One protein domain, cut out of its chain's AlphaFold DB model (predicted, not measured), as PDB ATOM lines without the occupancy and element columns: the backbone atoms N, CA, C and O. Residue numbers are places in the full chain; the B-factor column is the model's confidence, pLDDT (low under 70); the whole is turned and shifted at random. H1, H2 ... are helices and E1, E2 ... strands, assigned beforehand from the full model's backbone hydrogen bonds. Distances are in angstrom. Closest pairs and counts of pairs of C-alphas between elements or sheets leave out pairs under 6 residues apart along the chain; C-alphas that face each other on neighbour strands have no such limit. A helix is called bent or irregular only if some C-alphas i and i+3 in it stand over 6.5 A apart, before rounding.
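Overview. This is residues 211 to 338 of the 338 residues of an uncharacterized protein of Pantoea sp. Eser (UniProt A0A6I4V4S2). You are looking at a small parallel sheet of three strands, E1, E5 and E4, held between helices, with H3 over one face and H5 over the other, while H1 meets the end of H3 in an L. Beyond the end of E5 at Ile 328 lies a separate two-strand hairpin, E2 and E3, and the stretch round H2 makes one end of the longest axis, with H5 at the other. The printed part has 128 residues, with six named helices and five named strands in the order H1 E1 E2 E3 H2 H3 E4 H4 H5 E5 H6, a mixed class of helices and strands. The whole is compact, with a radius of gyration of the C-alphas of 14.2 A, and spans 41 by 32 by 19 A.

Arrangement. Begin at Phe 211; residues 211 to 224 hold no named element. Then comes H1, residues 225 to 236, and next E1, residues 241 to 243, an edge strand of the sheet E1 E5 E4. Its parallel neighbour is the inner strand E5, residues 325 to 328, where N 243 and O 326 are 2.8 A apart, within hydrogen-bond range. On the other side of E5 look for E4, residues 296 to 299, also parallel, with N 327 and O 297 at 2.8 A. Go on to E2, residues 252 to 255, and E3, residues 258 to 261, an antiparallel hairpin; N 260 and O 253 are 2.8 A apart. H2, residues 270 to 273, is not on the three-strand sheet. H3, residues 284 to 291, is on it at a height of 7.9 A, along the strands, and only just over E5, on which 3 of its C-alphas fall. H1 touches H3 with residues 225 to 227 alone, about perpendicular at 81 degrees; their closest C-alphas, of Gly 226 and Gln 291, are 4.7 A apart. H5, residues 308 to 320, is on the opposite face from H3, over E5 and E4, at a height of 9.2 A. This makes three layers, helices on both faces of a sheet, with H1 and H3 on one face and H5 on the other. H4, residues 301 to 304, touches residues 310 to 314 of H5 alone; the closest C-alphas, of Val 304 and Val 311, are 5.9 A apart. E4, H4, H5 and E5 form a strand-helix-strand unit, two parallel strands joined through helices, with a right-handed crossover. H6, residues 333 to 336, is close to H4 but not clearly touching, at 6.4 A between the C-alphas of Val 304 and His 335. Each O i to N i+4 pair is within hydrogen-bond range in H1, H3 and H5; H2, H4 and H6 are too short for such a pair.

Along the chain. Find C-alpha 225 at (35.804, 36.673, 2.718); from there H1 runs 16.5 A. E1 is 6.6 A long, E2 10.2 A and E3 10.1 A. H2 is only just irregular, with C-alphas 270 and 273 6.51 A apart. H3 measures 10.5 A, E4 10.4 A and H4 5.0 A. Find C-alpha 308 at (52.185, 16.337, 5.669), where H5 begins its 18.5 A. E5 is 9.7 A long, and H6, 5.2 A long, ends at C-alpha 336, (52.300, 25.960, 9.699).

Size, cuts and confidence. The two C-alphas farthest apart, of Pro 275 and Glu 309, are 42.4 A apart. The printed part has no cut, and ends at Thr 338, the chain's last residue. No link is long. The mean pLDDT of the printed part is 93.6, and residue 275 alone is under 70.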
ATOM      1  N   PHE A 211      45.367  34.438  -0.736       93.12
ATOM      2  CA  PHE A 211      44.405  35.478  -0.405       93.12
ATOM      3  C   PHE A 211      44.525  35.827   1.078       93.12
ATOM      4  O   PHE A 211      43.978  35.157   1.953       93.12
ATOM      5  N   LYS A 212      45.284  36.883   1.370       89.19
ATOM      6  CA  LYS A 212      45.429  37.386   2.735       89.19
ATOM      7  C   LYS A 212      44.214  38.233   3.108       89.19
ATOM      8  O   LYS A 212      44.011  39.309   2.550       89.19
ATOM      9  N   TYR A 213      43.510  37.819   4.155       86.69
ATOM     10  CA  TYR A 213      42.506  38.616   4.860       86.69
ATOM     11  C   TYR A 213      42.899  38.795   6.339       86.69
ATOM     12  O   TYR A 213      43.858  38.196   6.828       86.69
ATOM     13  N   CYS A 214      42.249  39.714   7.052       82.19
ATOM     14  CA  CYS A 214      42.498  39.974   8.477       82.19
ATOM     15  C   CYS A 214      41.254  40.556   9.155       82.19
ATOM     16  O   CYS A 214      40.218  40.707   8.523       82.19
ATOM     17  N   SER A 215      41.362  40.939  10.425       71.69
ATOM     18  CA  SER A 215      40.254  41.455  11.247       71.69
ATOM     19  C   SER A 215      39.575  42.735  10.723       71.69
ATOM     20  O   SER A 215      38.551  43.155  11.254       71.69
ATOM     21  N   THR A 216      40.145  43.376   9.702       74.00
ATOM     22  CA  THR A 216      39.574  44.533   8.995       74.00
ATOM     23  C   THR A 216      38.722  44.146   7.785       74.00
ATOM     24  O   THR A 216      38.182  45.032   7.132       74.00
ATOM     25  N   PHE A 217      38.640  42.858   7.450       82.94
ATOM     26  CA  PHE A 217      37.697  42.341   6.462       82.94
ATOM     27  C   PHE A 217      36.339  42.152   7.124       82.94
ATOM     28  O   PHE A 217      36.253  41.962   8.340       82.94
ATOM     29  N   ASP A 218      35.281  42.222   6.324       85.75
ATOM     30  CA  ASP A 218      33.939  42.015   6.838       85.75
ATOM     31  C   ASP A 218      33.748  40.522   7.133       85.75
ATOM     32  O   ASP A 218      33.676  39.687   6.229       85.75
ATOM     33  N   SER A 219      33.731  40.184   8.420       85.44
ATOM     34  CA  SER A 219      33.500  38.835   8.936       85.44
ATOM     35  C   SER A 219      32.077  38.660   9.474       85.44
ATOM     36  O   SER A 219      31.835  37.792  10.311       85.44
ATOM     37  N   THR A 220      31.134  39.515   9.072       87.56
ATOM     38  CA  THR A 220      29.707  39.274   9.319       87.56
ATOM     39  C   THR A 220      29.193  38.189   8.373       87.56
ATOM     40  O   THR A 220      29.877  37.790   7.438       87.56
ATOM     41  N   THR A 221      27.970  37.701   8.558       87.75
ATOM     42  CA  THR A 221      27.390  36.707   7.636       87.75
ATOM     43  C   THR A 221      27.195  37.235   6.210       87.75
ATOM     44  O   THR A 221      27.039  36.443   5.296       87.75
ATOM     45  N   GLN A 222      27.223  38.558   6.011       85.44
ATOM     46  CA  GLN A 222      27.119  39.223   4.703       85.44
ATOM     47  C   GLN A 222      28.465  39.800   4.238       85.44
ATOM     48  O   GLN A 222      28.510  40.691   3.391       85.44
ATOM     49  N   GLY A 223      29.556  39.347   4.856       88.38
ATOM     50  CA  GLY A 223      30.887  39.853   4.586       88.38
ATOM     51  C   GLY A 223      31.496  39.332   3.286       88.38
ATOM     52  O   GLY A 223      30.850  38.664   2.485       88.38
ATOM     53  N   ASN A 224      32.767  39.664   3.064       90.56
ATOM     54  CA  ASN A 224      33.407  39.541   1.752       90.56
ATOM     55  C   ASN A 224      34.546  38.514   1.685       90.56
ATOM     56  O   ASN A 224      35.224  38.442   0.665       90.56
ATOM     57  N   ILE A 225      34.779  37.726   2.735       93.19
ATOM     58  CA  ILE A 225      35.804  36.673   2.718       93.19
ATOM     59  C   ILE A 225      35.332  35.532   1.810       93.19
ATOM     60  O   ILE A 225      36.030  35.188   0.864       93.19
ATOM     61  N   GLY A 226      34.121  35.017   2.045       94.81
ATOM     62  CA  GLY A 226      33.513  33.937   1.265       94.81
ATOM     63  C   GLY A 226      33.370  34.252  -0.229       94.81
ATOM     64  O   GLY A 226      33.972  33.543  -1.031       94.81
ATOM     65  N   PRO A 227      32.669  35.335  -0.626       95.06
ATOM     66  CA  PRO A 227      32.474  35.676  -2.038       95.06
ATOM     67  C   PRO A 227      33.785  35.868  -2.809       95.06
ATOM     68  O   PRO A 227      33.918  35.408  -3.942       95.06
ATOM     69  N   VAL A 228      34.796  36.486  -2.185       95.69
ATOM     70  CA  VAL A 228      36.119  36.635  -2.806       95.69
ATOM     71  C   VAL A 228      36.814  35.280  -2.948       95.69
ATOM     72  O   VAL A 228      37.410  35.014  -3.990       95.69
ATOM     73  N   THR A 229      36.729  34.406  -1.941       96.12
ATOM     74  CA  THR A 229      37.254  33.037  -2.035       96.12
ATOM     75  C   THR A 229      36.579  32.248  -3.160       96.12
ATOM     76  O   THR A 229      37.288  31.601  -3.931       96.12
ATOM     77  N   ASP A 230      35.257  32.348  -3.313       96.62
ATOM     78  CA  ASP A 230      34.501  31.686  -4.387       96.62
ATOM     79  C   ASP A 230      34.928  32.173  -5.768       96.62
ATOM     80  O   ASP A 230      35.221  31.367  -6.655       96.62
ATOM     81  N   ALA A 231      35.033  33.492  -5.941       96.62
ATOM     82  CA  ALA A 231      35.485  34.090  -7.188       96.62
ATOM     83  C   ALA A 231      36.906  33.630  -7.560       96.62
ATOM     84  O   ALA A 231      37.172  33.312  -8.722       96.62
ATOM     85  N   LEU A 232      37.816  33.558  -6.582       97.19
ATOM     86  CA  LEU A 232      39.190  33.102  -6.800       97.19
ATOM     87  C   LEU A 232      39.263  31.608  -7.139       97.19
ATOM     88  O   LEU A 232      39.976  31.253  -8.076       97.19
ATOM     89  N   LEU A 233      38.521  30.746  -6.434       96.69
ATOM     90  CA  LEU A 233      38.427  29.314  -6.746       96.69
ATOM     91  C   LEU A 233      37.913  29.093  -8.172       96.69
ATOM     92  O   LEU A 233      38.552  28.398  -8.961       96.69
ATOM     93  N   ALA A 234      36.818  29.766  -8.535       96.44
ATOM     94  CA  ALA A 234      36.243  29.684  -9.874       96.44
ATOM     95  C   ALA A 234      37.223  30.155 -10.962       96.44
ATOM     96  O   ALA A 234      37.353  29.503 -11.996       96.44
ATOM     97  N   ALA A 235      37.941  31.259 -10.732       96.38
ATOM     98  CA  ALA A 235      38.921  31.789 -11.680       96.38
ATOM     99  C   ALA A 235      40.176  30.910 -11.821       96.38
ATOM    100  O   ALA A 235      40.790  30.884 -12.889       96.38
ATOM    101  N   LEU A 236      40.556  30.196 -10.760       96.50
ATOM    102  CA  LEU A 236      41.650  29.224 -10.773       96.50
ATOM    103  C   LEU A 236      41.228  27.858 -11.338       96.50
ATOM    104  O   LEU A 236      42.095  27.071 -11.704       96.50
ATOM    105  N   GLY A 237      39.923  27.585 -11.446       95.94
ATOM    106  CA  GLY A 237      39.406  26.267 -11.819       95.94
ATOM    107  C   GLY A 237      39.569  25.224 -10.709       95.94
ATOM    108  O   GLY A 237      39.624  24.032 -10.999       95.94
ATOM    109  N   GLU A 238      39.653  25.670  -9.457       96.00
ATOM    110  CA  GLU A 238      39.861  24.830  -8.277       96.00
ATOM    111  C   GLU A 238      38.544  24.632  -7.519       96.00
ATOM    112  O   GLU A 238      37.701  25.527  -7.461       96.00
ATOM    113  N   SER A 239      38.361  23.461  -6.905       93.94
ATOM    114  CA  SER A 239      37.167  23.144  -6.102       93.94
ATOM    115  C   SER A 239      37.410  23.174  -4.592       93.94
ATOM    116  O   SER A 239      36.441  23.162  -3.833       93.94
ATOM    117  N   LEU A 240      38.676  23.224  -4.164       96.62
ATOM    118  CA  LEU A 240      39.115  23.130  -2.773       96.62
ATOM    119  C   LEU A 240      40.182  24.194  -2.473       96.62
ATOM    120  O   LEU A 240      41.119  24.382  -3.245       96.62
ATOM    121  N   THR A 241      40.095  24.845  -1.314       97.00
ATOM    122  CA  THR A 241      41.161  25.698  -0.773       97.00
ATOM    123  C   THR A 241      41.378  25.471   0.722       97.00
ATOM    124  O   THR A 241      40.505  24.969   1.434       97.00
ATOM    125  N   VAL A 242      42.554  25.872   1.201       95.81
ATOM    126  CA  VAL A 242      42.935  25.831   2.614       95.81
ATOM    127  C   VAL A 242      42.760  27.206   3.246       95.81
ATOM    128  O   VAL A 242      43.196  28.226   2.715       95.81
ATOM    129  N   ILE A 243      42.170  27.217   4.435       94.88
ATOM    130  CA  ILE A 243      41.901  28.399   5.242       94.88
ATOM    131  C   ILE A 243      42.674  28.269   6.552       94.88
ATOM    132  O   ILE A 243      42.315  27.498   7.440       94.88
ATOM    133  N   CYS A 244      43.753  29.041   6.673       91.06
ATOM    134  CA  CYS A 244      44.608  29.035   7.856       91.06
ATOM    135  C   CYS A 244      45.094  30.453   8.211       91.06
ATOM    136  O   CYS A 244      46.246  30.804   7.955       91.06
ATOM    137  N   PRO A 245      44.244  31.318   8.794       87.69
ATOM    138  CA  PRO A 245      44.664  32.644   9.242       87.69
ATOM    139  C   PRO A 245      45.295  32.580  10.646       87.69
ATOM    140  O   PRO A 245      44.945  33.356  11.537       87.69
ATOM    141  N   ALA A 246      46.200  31.622  10.861       91.62
ATOM    142  CA  ALA A 246      46.935  31.444  12.108       91.62
ATOM    143  C   ALA A 246      48.267  32.208  12.081       91.62
ATOM    144  O   ALA A 246      48.912  32.340  11.044       91.62
ATOM    145  N   LEU A 247      48.696  32.686  13.248       93.12
ATOM    146  CA  LEU A 247      50.035  33.228  13.472       93.12
ATOM    147  C   LEU A 247      50.447  32.931  14.927       93.12
ATOM    148  O   LEU A 247      50.323  33.809  15.794       93.12
ATOM    149  N   PRO A 248      50.870  31.689  15.232       94.25
ATOM    150  CA  PRO A 248      51.108  31.222  16.598       94.25
ATOM    151  C   PRO A 248      52.161  32.026  17.359       94.25
ATOM    152  O   PRO A 248      51.966  32.283  18.544       94.25
ATOM    153  N   VAL A 249      53.212  32.518  16.696       94.44
ATOM    154  CA  VAL A 249      54.199  33.437  17.298       94.44
ATOM    155  C   VAL A 249      53.567  34.713  17.871       94.44
ATOM    156  O   VAL A 249      54.047  35.261  18.862       94.44
ATOM    157  N   ASN A 250      52.432  35.151  17.322       91.94
ATOM    158  CA  ASN A 250      51.657  36.267  17.852       91.94
ATOM    159  C   ASN A 250      50.515  35.793  18.762       91.94
ATOM    160  O   ASN A 250      49.683  36.601  19.148       91.94
ATOM    161  N   GLY A 251      50.417  34.510  19.101       93.94
ATOM    162  CA  GLY A 251      49.329  33.936  19.893       93.94
ATOM    163  C   GLY A 251      48.002  33.855  19.140       93.94
ATOM    164  O   GLY A 251      46.956  34.034  19.757       93.94
ATOM    165  N   ARG A 252      48.024  33.696  17.809       95.19
ATOM    166  CA  ARG A 252      46.820  33.517  16.976       95.19
ATOM    167  C   ARG A 252      46.782  32.068  16.524       95.19
ATOM    168  O   ARG A 252      47.581  31.679  15.676       95.19
ATOM    169  N   THR A 253      45.902  31.276  17.119       96.81
ATOM    170  CA  THR A 253      45.861  29.820  16.932       96.81
ATOM    171  C   THR A 253      44.461  29.349  16.574       96.81
ATOM    172  O   THR A 253      43.472  29.994  16.916       96.81
ATOM    173  N   PHE A 254      44.386  28.213  15.887       95.56
ATOM    174  CA  PHE A 254      43.134  27.540  15.560       95.56
ATOM    175  C   PHE A 254      43.021  26.220  16.292       95.56
ATOM    176  O   PHE A 254      43.925  25.389  16.205       95.56
ATOM    177  N   TYR A 255      41.899  26.035  16.980       96.88
ATOM    178  CA  TYR A 255      41.569  24.775  17.622       96.88
ATOM    179  C   TYR A 255      40.090  24.454  17.448       96.88
ATOM    180  O   TYR A 255      39.230  25.277  17.778       96.88
ATOM    181  N   GLN A 256      39.788  23.257  16.946       96.62
ATOM    182  CA  GLN A 256      38.429  22.827  16.621       96.62
ATOM    183  C   GLN A 256      37.707  23.850  15.728       96.62
ATOM    184  O   GLN A 256      36.542  24.182  15.960       96.62
ATOM    185  N   GLY A 257      38.431  24.438  14.766       96.06
ATOM    186  CA  GLY A 257      37.915  25.466  13.857       96.06
ATOM    187  C   GLY A 257      37.688  26.854  14.472       96.06
ATOM    188  O   GLY A 257      37.243  27.761  13.765       96.06
ATOM    189  N   HIS A 258      37.992  27.051  15.759       97.19
ATOM    190  CA  HIS A 258      37.853  28.337  16.443       97.19
ATOM    191  C   HIS A 258      39.178  29.096  16.476       97.19
ATOM    192  O   HIS A 258      40.205  28.532  16.853       97.19
ATOM    193  N   LEU A 259      39.135  30.386  16.137       95.19
ATOM    194  CA  LEU A 259      40.272  31.295  16.257       95.19
ATOM    195  C   LEU A 259      40.412  31.813  17.692       95.19
ATOM    196  O   LEU A 259      39.487  32.418  18.244       95.19
ATOM    197  N   PHE A 260      41.604  31.649  18.252       95.81
ATOM    198  CA  PHE A 260      42.001  32.180  19.547       95.81
ATOM    199  C   PHE A 260      42.970  33.356  19.403       95.81
ATOM    200  O   PHE A 260      43.812  33.406  18.506       95.81
ATOM    201  N   VAL A 261      42.851  34.310  20.325       94.56
ATOM    202  CA  VAL A 261      43.766  35.427  20.550       94.56
ATOM    203  C   VAL A 261      44.327  35.267  21.960       94.56
ATOM    204  O   VAL A 261      43.699  35.664  22.942       94.56
ATOM    205  N   GLY A 262      45.505  34.658  22.061       94.19
ATOM    206  CA  GLY A 262      46.055  34.195  23.329       94.19
ATOM    207  C   GLY A 262      45.202  33.063  23.898       94.19
ATOM    208  O   GLY A 262      45.046  32.024  23.269       94.19
ATOM    209  N   ASP A 263      44.641  33.283  25.081       94.12
ATOM    210  CA  ASP A 263      43.804  32.338  25.825       94.12
ATOM    211  C   ASP A 263      42.292  32.545  25.611       94.12
ATOM    212  O   ASP A 263      41.476  31.883  26.252       94.12
ATOM    213  N   ARG A 264      41.897  33.467  24.724       96.06
ATOM    214  CA  ARG A 264      40.492  33.842  24.493       96.06
ATOM    215  C   ARG A 264      40.058  33.570  23.068       96.06
ATOM    216  O   ARG A 264      40.851  33.700  22.141       96.06
ATOM    217  N   LEU A 265      38.772  33.299  22.885       96.44
ATOM    218  CA  LEU A 265      38.142  33.312  21.570       96.44
ATOM    219  C   LEU A 265      38.235  34.711  20.944       96.44
ATOM    220  O   LEU A 265      38.125  35.727  21.636       96.44
ATOM    221  N   LEU A 266      38.395  34.781  19.623       93.50
ATOM    222  CA  LEU A 266      38.403  36.051  18.890       93.50
ATOM    223  C   LEU A 266      37.131  36.880  19.148       93.50
ATOM    224  O   LEU A 266      37.211  38.098  19.318       93.50
ATOM    225  N   SER A 267      35.981  36.219  19.250       93.62
ATOM    226  CA  SER A 267      34.671  36.798  19.567       93.62
ATOM    227  C   SER A 267      34.548  37.326  20.999       93.62
ATOM    228  O   SER A 267      33.565  37.989  21.311       93.62
ATOM    229  N   ASP A 268      35.531  37.066  21.861       95.38
ATOM    230  CA  ASP A 268      35.634  37.619  23.218       95.38
ATOM    231  C   ASP A 268      36.797  38.621  23.351       95.38
ATOM    232  O   ASP A 268      37.101  39.121  24.438       95.38
ATOM    233  N   SER A 269      37.460  38.934  22.235       90.12
ATOM    234  CA  SER A 269      38.513  39.944  22.159       90.12
ATOM    235  C   SER A 269      37.940  41.347  21.907       90.12
ATOM    236  O   SER A 269      36.738  41.535  21.703       90.12
ATOM    237  N   GLY A 270      38.819  42.351  21.830       85.88
ATOM    238  CA  GLY A 270      38.443  43.714  21.433       85.88
ATOM    239  C   GLY A 270      37.759  43.810  20.058       85.88
ATOM    240  O   GLY A 270      37.090  44.803  19.784       85.88
ATOM    241  N   MET A 271      37.862  42.774  19.217       88.12
ATOM    242  CA  MET A 271      37.196  42.727  17.913       88.12
ATOM    243  C   MET A 271      35.682  42.486  17.992       88.12
ATOM    244  O   MET A 271      34.976  42.805  17.037       88.12
ATOM    245  N   ARG A 272      35.150  41.988  19.120       90.50
ATOM    246  CA  ARG A 272      33.712  41.686  19.267       90.50
ATOM    247  C   ARG A 272      32.810  42.878  18.964       90.50
ATOM    248  O   ARG A 272      31.749  42.728  18.367       90.50
ATOM    249  N   HIS A 273      33.241  44.055  19.401       84.88
ATOM    250  CA  HIS A 273      32.510  45.312  19.275       84.88
ATOM    251  C   HIS A 273      33.244  46.304  18.369       84.88
ATOM    252  O   HIS A 273      33.070  47.514  18.513       84.88
ATOM    253  N   HIS A 274      34.096  45.808  17.461       82.62
ATOM    254  CA  HIS A 274      34.788  46.674  16.518       82.62
ATOM    255  C   HIS A 274      33.754  47.463  15.693       82.62
ATOM    256  O   HIS A 274      32.816  46.861  15.171       82.62
ATOM    257  N   PRO A 275      33.892  48.794  15.564       69.31
ATOM    258  CA  PRO A 275      32.830  49.645  15.022       69.31
ATOM    259  C   PRO A 275      32.555  49.435  13.528       69.31
ATOM    260  O   PRO A 275      31.527  49.893  13.039       69.31
ATOM    261  N   VAL A 276      33.471  48.783  12.805       73.44
ATOM    262  CA  VAL A 276      33.375  48.578  11.348       73.44
ATOM    263  C   VAL A 276      33.234  47.102  10.977       73.44
ATOM    264  O   VAL A 276      32.509  46.773  10.051       73.44
ATOM    265  N   THR A 277      33.909  46.211  11.703       80.69
ATOM    266  CA  THR A 277      34.010  44.774  11.384       80.69
ATOM    267  C   THR A 277      33.869  43.946  12.663       80.69
ATOM    268  O   THR A 277      34.840  43.349  13.136       80.69
ATOM    269  N   PRO A 278      32.695  43.993  13.316       86.00
ATOM    270  CA  PRO A 278      32.485  43.282  14.565       86.00
ATOM    271  C   PRO A 278      32.557  41.768  14.343       86.00
ATOM    272  O   PRO A 278      32.000  41.238  13.382       86.00
ATOM    273  N   ILE A 279      33.226  41.064  15.258       89.94
ATOM    274  CA  ILE A 279      33.419  39.612  15.171       89.94
ATOM    275  C   ILE A 279      32.639  38.934  16.291       89.94
ATOM    276  O   ILE A 279      33.061  38.924  17.446       89.94
ATOM    277  N   HIS A 280      31.472  38.386  15.964       90.69
ATOM    278  CA  HIS A 280      30.595  37.730  16.943       90.69
ATOM    279  C   HIS A 280      30.802  36.220  17.034       90.69
ATOM    280  O   HIS A 280      30.357  35.599  17.997       90.69
ATOM    281  N   ASP A 281      31.500  35.647  16.059       92.81
ATOM    282  CA  ASP A 281      31.772  34.225  15.964       92.81
ATOM    283  C   ASP A 281      33.263  34.000  15.712       92.81
ATOM    284  O   ASP A 281      33.870  34.675  14.885       92.81
ATOM    285  N   SER A 282      33.858  33.066  16.450       95.06
ATOM    286  CA  SER A 282      35.260  32.674  16.269       95.06
ATOM    287  C   SER A 282      35.423  31.449  15.376       95.06
ATOM    288  O   SER A 282      36.554  31.096  15.054       95.06
ATOM    289  N   ASN A 283      34.331  30.768  15.026       96.19
ATOM    290  CA  ASN A 283      34.357  29.540  14.248       96.19
ATOM    291  C   ASN A 283      34.411  29.849  12.747       96.19
ATOM    292  O   ASN A 283      33.460  30.395  12.186       96.19
ATOM    293  N   LEU A 284      35.508  29.471  12.089       94.25
ATOM    294  CA  LEU A 284      35.680  29.756  10.665       94.25
ATOM    295  C   LEU A 284      34.834  28.885   9.745       94.25
ATOM    296  O   LEU A 284      34.493  29.351   8.665       94.25
ATOM    297  N   LEU A 285      34.475  27.664  10.148       96.56
ATOM    298  CA  LEU A 285      33.624  26.815   9.314       96.56
ATOM    299  C   LEU A 285      32.260  27.483   9.139       96.56
ATOM    300  O   LEU A 285      31.827  27.730   8.019       96.56
ATOM    301  N   ARG A 286      31.652  27.899  10.259       96.19
ATOM    302  CA  ARG A 286      30.369  28.617  10.252       96.19
ATOM    303  C   ARG A 286      30.444  29.942   9.507       96.19
ATOM    304  O   ARG A 286      29.494  30.303   8.822       96.19
ATOM    305  N   LEU A 287      31.552  30.672   9.640       94.44
ATOM    306  CA  LEU A 287      31.744  31.920   8.906       94.44
ATOM    307  C   LEU A 287      31.770  31.681   7.392       94.44
ATOM    308  O   LEU A 287      31.090  32.390   6.653       94.44
ATOM    309  N   MET A 288      32.544  30.692   6.943       95.75
ATOM    310  CA  MET A 288      32.672  30.377   5.524       95.75
ATOM    311  C   MET A 288      31.359  29.876   4.940       95.75
ATOM    312  O   MET A 288      30.951  30.374   3.902       95.75
ATOM    313  N   GLU A 289      30.647  28.987   5.628       96.56
ATOM    314  CA  GLU A 289      29.332  28.502   5.182       96.56
ATOM    315  C   GLU A 289      28.251  29.590   5.197       96.56
ATOM    316  O   GLU A 289      27.262  29.491   4.477       96.56
ATOM    317  N   ALA A 290      28.415  30.635   6.014       95.25
ATOM    318  CA  ALA A 290      27.494  31.765   6.022       95.25
ATOM    319  C   ALA A 290      27.737  32.748   4.866       95.25
ATOM    320  O   ALA A 290      26.780  33.362   4.398       95.25
ATOM    321  N   GLN A 291      28.994  32.930   4.448       94.25
ATOM    322  CA  GLN A 291      29.375  33.912   3.427       94.25
ATOM    323  C   GLN A 291      29.515  33.320   2.018       94.25
ATOM    324  O   GLN A 291      29.313  34.030   1.035       94.25
ATOM    325  N   ALA A 292      29.944  32.066   1.918       95.44
ATOM    326  CA  ALA A 292      30.313  31.408   0.673       95.44
ATOM    327  C   ALA A 292      29.239  30.403   0.228       95.44
ATOM    328  O   ALA A 292      28.287  30.114   0.950       95.44
ATOM    329  N   THR A 293      29.380  29.876  -0.984       95.62
ATOM    330  CA  THR A 293      28.379  28.988  -1.602       95.62
ATOM    331  C   THR A 293      28.601  27.495  -1.334       95.62
ATOM    332  O   THR A 293      27.685  26.696  -1.543       95.62
ATOM    333  N   GLY A 294      29.797  27.113  -0.882       95.75
ATOM    334  CA  GLY A 294      30.214  25.730  -0.646       95.75
ATOM    335  C   GLY A 294      30.087  25.238   0.801       95.75
ATOM    336  O   GLY A 294      29.422  25.842   1.643       95.75
ATOM    337  N   GLN A 295      30.748  24.119   1.100       97.94
ATOM    338  CA  GLN A 295      30.804  23.523   2.445       97.94
ATOM    339  C   GLN A 295      32.196  23.656   3.065       97.94
ATOM    340  O   GLN A 295      33.210  23.594   2.356       97.94
ATOM    341  N   ALA A 296      32.252  23.816   4.391       97.94
ATOM    342  CA  ALA A 296      33.506  23.918   5.126       97.94
ATOM    343  C   ALA A 296      33.833  22.619   5.875       97.94
ATOM    344  O   ALA A 296      32.975  21.974   6.470       97.94
ATOM    345  N   GLY A 297      35.109  22.245   5.871       98.00
ATOM    346  CA  GLY A 297      35.632  21.081   6.582       98.00
ATOM    347  C   GLY A 297      36.750  21.467   7.538       98.00
ATOM    348  O   GLY A 297      37.317  22.557   7.450       98.00
ATOM    349  N   LEU A 298      37.077  20.558   8.455       98.25
ATOM    350  CA  LEU A 298      38.157  20.732   9.421       98.25
ATOM    351  C   LEU A 298      39.180  19.606   9.276       98.25
ATOM    352  O   LEU A 298      38.821  18.432   9.331       98.25
ATOM    353  N   ILE A 299      40.458  19.970   9.206       98.25
ATOM    354  CA  ILE A 299      41.564  19.071   9.542       98.25
ATOM    355  C   ILE A 299      41.998  19.417  10.964       98.25
ATOM    356  O   ILE A 299      42.550  20.488  11.220       98.25
ATOM    357  N   ALA A 300      41.700  18.519  11.903       97.69
ATOM    358  CA  ALA A 300      41.956  18.746  13.321       97.69
ATOM    359  C   ALA A 300      43.455  18.665  13.652       97.69
ATOM    360  O   ALA A 300      44.211  17.971  12.971       97.69
ATOM    361  N   ALA A 301      43.872  19.288  14.760       97.31
ATOM    362  CA  ALA A 301      45.280  19.354  15.174       97.31
ATOM    363  C   ALA A 301      45.953  17.969  15.220       97.31
ATOM    364  O   ALA A 301      47.028  17.786  14.664       97.31
ATOM    365  N   ALA A 302      45.258  16.963  15.765       97.19
ATOM    366  CA  ALA A 302      45.760  15.591  15.841       97.19
ATOM    367  C   ALA A 302      46.008  14.947  14.464       97.19
ATOM    368  O   ALA A 302      46.794  14.010  14.347       97.19
ATOM    369  N   GLN A 303      45.323  15.406  13.411       97.25
ATOM    370  CA  GLN A 303      45.601  14.966  12.047       97.25
ATOM    371  C   GLN A 303      46.841  15.663  11.488       97.25
ATOM    372  O   GLN A 303      47.639  14.986  10.846       97.25
ATOM    373  N   VAL A 304      47.015  16.956  11.778       97.38
ATOM    374  CA  VAL A 304      48.211  17.737  11.418       97.38
ATOM    375  C   VAL A 304      49.460  17.167  12.097       97.38
ATOM    376  O   VAL A 304      50.472  16.966  11.437       97.38
ATOM    377  N   ASP A 305      49.362  16.771  13.370       97.75
ATOM    378  CA  ASP A 305      50.452  16.143  14.137       97.75
ATOM    379  C   ASP A 305      50.992  14.848  13.498       97.75
ATOM    380  O   ASP A 305      52.119  14.432  13.770       97.75
ATOM    381  N   ARG A 306      50.206  14.191  12.631       97.69
ATOM    382  CA  ARG A 306      50.631  12.991  11.886       97.69
ATOM    383  C   ARG A 306      51.475  13.316  10.645       97.69
ATOM    384  O   ARG A 306      51.954  12.390   9.992       97.69
ATOM    385  N   GLY A 307      51.685  14.596  10.339       97.19
ATOM    386  CA  GLY A 307      52.564  15.088   9.280       97.19
ATOM    387  C   GLY A 307      51.881  15.316   7.928       97.19
ATOM    388  O   GLY A 307      50.705  15.007   7.726       97.19
ATOM    389  N   THR A 308      52.655  15.842   6.976       97.38
ATOM    390  CA  THR A 308      52.185  16.337   5.669       97.38
ATOM    391  C   THR A 308      51.401  15.304   4.860       97.38
ATOM    392  O   THR A 308      50.423  15.657   4.206       97.38
ATOM    393  N   GLU A 309      51.779  14.023   4.907       97.94
ATOM    394  CA  GLU A 309      51.061  12.983   4.154       97.94
ATOM    395  C   GLU A 309      49.651  12.748   4.708       97.94
ATOM    396  O   GLU A 309      48.695  12.622   3.946       97.94
ATOM    397  N   ALA A 310      49.490  12.785   6.034       97.88
ATOM    398  CA  ALA A 310      48.178  12.669   6.661       97.88
ATOM    399  C   ALA A 310      47.288  13.885   6.352       97.88
ATOM    400  O   ALA A 310      46.080  13.727   6.176       97.88
ATOM    401  N   VAL A 311      47.875  15.084   6.260       97.88
ATOM    402  CA  VAL A 311      47.165  16.305   5.840       97.88
ATOM    403  C   VAL A 311      46.751  16.212   4.372       97.88
ATOM    404  O   VAL A 311      45.600  16.486   4.047       97.88
ATOM    405  N   ARG A 312      47.649  15.763   3.486       97.69
ATOM    406  CA  ARG A 312      47.356  15.558   2.059       97.69
ATOM    407  C   ARG A 312      46.230  14.548   1.852       97.69
ATOM    408  O   ARG A 312      45.323  14.819   1.069       97.69
ATOM    409  N   GLN A 313      46.265  13.426   2.571       98.19
ATOM    410  CA  GLN A 313      45.194  12.433   2.536       98.19
ATOM    411  C   GLN A 313      43.866  13.039   3.009       98.19
ATOM    412  O   GLN A 313      42.867  12.923   2.311       98.19
ATOM    413  N   ALA A 314      43.865  13.753   4.138       98.12
ATOM    414  CA  ALA A 314      42.653  14.379   4.662       98.12
ATOM    415  C   ALA A 314      42.061  15.432   3.706       98.12
ATOM    416  O   ALA A 314      40.844  15.513   3.577       98.12
ATOM    417  N   LEU A 315      42.896  16.211   3.007       97.88
ATOM    418  CA  LEU A 315      42.436  17.128   1.957       97.88
ATOM    419  C   LEU A 315      41.760  16.375   0.803       97.88
ATOM    420  O   LEU A 315      40.726  16.825   0.317       97.88
ATOM    421  N   GLY A 316      42.316  15.230   0.390       97.75
ATOM    422  CA  GLY A 316      41.707  14.354  -0.614       97.75
ATOM    423  C   GLY A 316      40.349  13.812  -0.168       97.75
ATOM    424  O   GLY A 316      39.362  13.973  -0.882       97.75
ATOM    425  N   ASP A 317      40.278  13.265   1.048       98.00
ATOM    426  CA  ASP A 317      39.043  12.718   1.622       98.00
ATOM    427  C   ASP A 317      37.938  13.788   1.727       98.00
ATOM    428  O   ASP A 317      36.768  13.512   1.459       98.00
ATOM    429  N   LEU A 318      38.291  15.021   2.115       98.00
ATOM    430  CA  LEU A 318      37.354  16.148   2.194       98.00
ATOM    431  C   LEU A 318      36.896  16.603   0.801       98.00
ATOM    432  O   LEU A 318      35.712  16.886   0.610       98.00
ATOM    433  N   ALA A 319      37.795  16.630  -0.184       96.50
ATOM    434  CA  ALA A 319      37.438  16.954  -1.563       96.50
ATOM    435  C   ALA A 319      36.443  15.935  -2.151       96.50
ATOM    436  O   ALA A 319      35.473  16.331  -2.794       96.50
ATOM    437  N   GLU A 320      36.621  14.636  -1.881       97.38
ATOM    438  CA  GLU A 320      35.675  13.582  -2.290       97.38
ATOM    439  C   GLU A 320      34.291  13.733  -1.637       97.38
ATOM    440  O   GLU A 320      33.276  13.357  -2.224       97.38
ATOM    441  N   GLN A 321      34.234  14.329  -0.444       97.19
ATOM    442  CA  GLN A 321      32.989  14.656   0.260       97.19
ATOM    443  C   GLN A 321      32.326  15.947  -0.245       97.19
ATOM    444  O   GLN A 321      31.249  16.305   0.230       97.19
ATOM    445  N   GLY A 322      32.941  16.648  -1.202       96.31
ATOM    446  CA  GLY A 322      32.434  17.913  -1.731       96.31
ATOM    447  C   GLY A 322      32.697  19.120  -0.826       96.31
ATOM    448  O   GLY A 322      31.999  20.123  -0.947       96.31
ATOM    449  N   ILE A 323      33.681  19.042   0.075       98.25
ATOM    450  CA  ILE A 323      34.138  20.200   0.853       98.25
ATOM    451  C   ILE A 323      34.938  21.143  -0.045       98.25
ATOM    452  O   ILE A 323      35.793  20.706  -0.814       98.25
ATOM    453  N   ASN A 324      34.697  22.447   0.099       98.19
ATOM    454  CA  ASN A 324      35.375  23.494  -0.666       98.19
ATOM    455  C   ASN A 324      36.390  24.264   0.178       98.19
ATOM    456  O   ASN A 324      37.444  24.663  -0.316       98.19
ATOM    457  N   TYR A 325      36.093  24.463   1.463       98.12
ATOM    458  CA  TYR A 325      36.900  25.299   2.348       98.12
ATOM    459  C   TYR A 325      37.418  24.480   3.522       98.12
ATOM    460  O   TYR A 325      36.682  24.168   4.455       98.12
ATOM    461  N   THR A 326      38.698  24.128   3.496       98.06
ATOM    462  CA  THR A 326      39.296  23.336   4.570       98.06
ATOM    463  C   THR A 326      39.976  24.241   5.582       98.06
ATOM    464  O   THR A 326      41.028  24.814   5.305       98.06
ATOM    465  N   VAL A 327      39.395  24.352   6.773       97.25
ATOM    466  CA  VAL A 327      40.048  24.974   7.926       97.25
ATOM    467  C   VAL A 327      41.037  23.976   8.519       97.25
ATOM    468  O   VAL A 327      40.706  22.806   8.704       97.25
ATOM    469  N   ILE A 328      42.252  24.425   8.823       97.19
ATOM    470  CA  ILE A 328      43.278  23.578   9.442       97.19
ATOM    471  C   ILE A 328      43.603  24.109  10.834       97.19
ATOM    472  O   ILE A 328      44.030  25.255  11.003       97.19
ATOM    473  N   ASP A 329      43.428  23.257  11.841       97.44
ATOM    474  CA  ASP A 329      43.830  23.570  13.207       97.44
ATOM    475  C   ASP A 329      45.345  23.790  13.294       97.44
ATOM    476  O   ASP A 329      46.161  22.933  12.952       97.44
ATOM    477  N   THR A 330      45.730  24.943  13.825       97.19
ATOM    478  CA  THR A 330      47.119  25.401  13.848       97.19
ATOM    479  C   THR A 330      47.433  25.969  15.221       97.19
ATOM    480  O   THR A 330      47.039  27.088  15.555       97.19
ATOM    481  N   LEU A 331      48.128  25.175  16.037       96.50
ATOM    482  CA  LEU A 331      48.408  25.493  17.441       96.50
ATOM    483  C   LEU A 331      49.812  26.064  17.658       96.50
ATOM    484  O   LEU A 331      50.069  26.707  18.672       96.50
ATOM    485  N   ASN A 332      50.728  25.810  16.728       95.75
ATOM    486  CA  ASN A 332      52.140  26.153  16.839       95.75
ATOM    487  C   ASN A 332      52.767  26.316  15.442       95.75
ATOM    488  O   ASN A 332      52.146  25.997  14.429       95.75
ATOM    489  N   GLU A 333      54.003  26.813  15.394       94.19
ATOM    490  CA  GLU A 333      54.735  27.050  14.142       94.19
ATOM    491  C   GLU A 333      54.994  25.763  13.340       94.19
ATOM    492  O   GLU A 333      55.048  25.810  12.118       94.19
ATOM    493  N   LEU A 334      55.110  24.599  13.992       94.81
ATOM    494  CA  LEU A 334      55.327  23.335  13.283       94.81
ATOM    495  C   LEU A 334      54.105  22.948  12.438       94.81
ATOM    496  O   LEU A 334      54.269  22.454  11.326       94.81
ATOM    497  N   HIS A 335      52.892  23.238  12.918       95.88
ATOM    498  CA  HIS A 335      51.670  23.020  12.139       95.88
ATOM    499  C   HIS A 335      51.650  23.881  10.866       95.88
ATOM    500  O   HIS A 335      51.167  23.414   9.844       95.88
ATOM    501  N   LEU A 336      52.202  25.103  10.893       92.44
ATOM    502  CA  LEU A 336      52.300  25.960   9.699       92.44
ATOM    503  C   LEU A 336      53.281  25.424   8.647       92.44
ATOM    504  O   LEU A 336      53.180  25.784   7.477       92.44
ATOM    505  N   LEU A 337      54.251  24.611   9.069       91.12
ATOM    506  CA  LEU A 337      55.254  24.002   8.193       91.12
ATOM    507  C   LEU A 337      54.813  22.648   7.617       91.12
ATOM    508  O   LEU A 337      55.537  22.099   6.786       91.12
ATOM    509  N   THR A 338      53.689  22.102   8.093       89.69
ATOM    510  CA  THR A 338      53.185  20.764   7.747       89.69
ATOM    511  C   THR A 338      52.304  20.803   6.508       89.69
ATOM    512  O   THR A 338      52.494  19.905   5.653       89.69
TER     513      THR A 338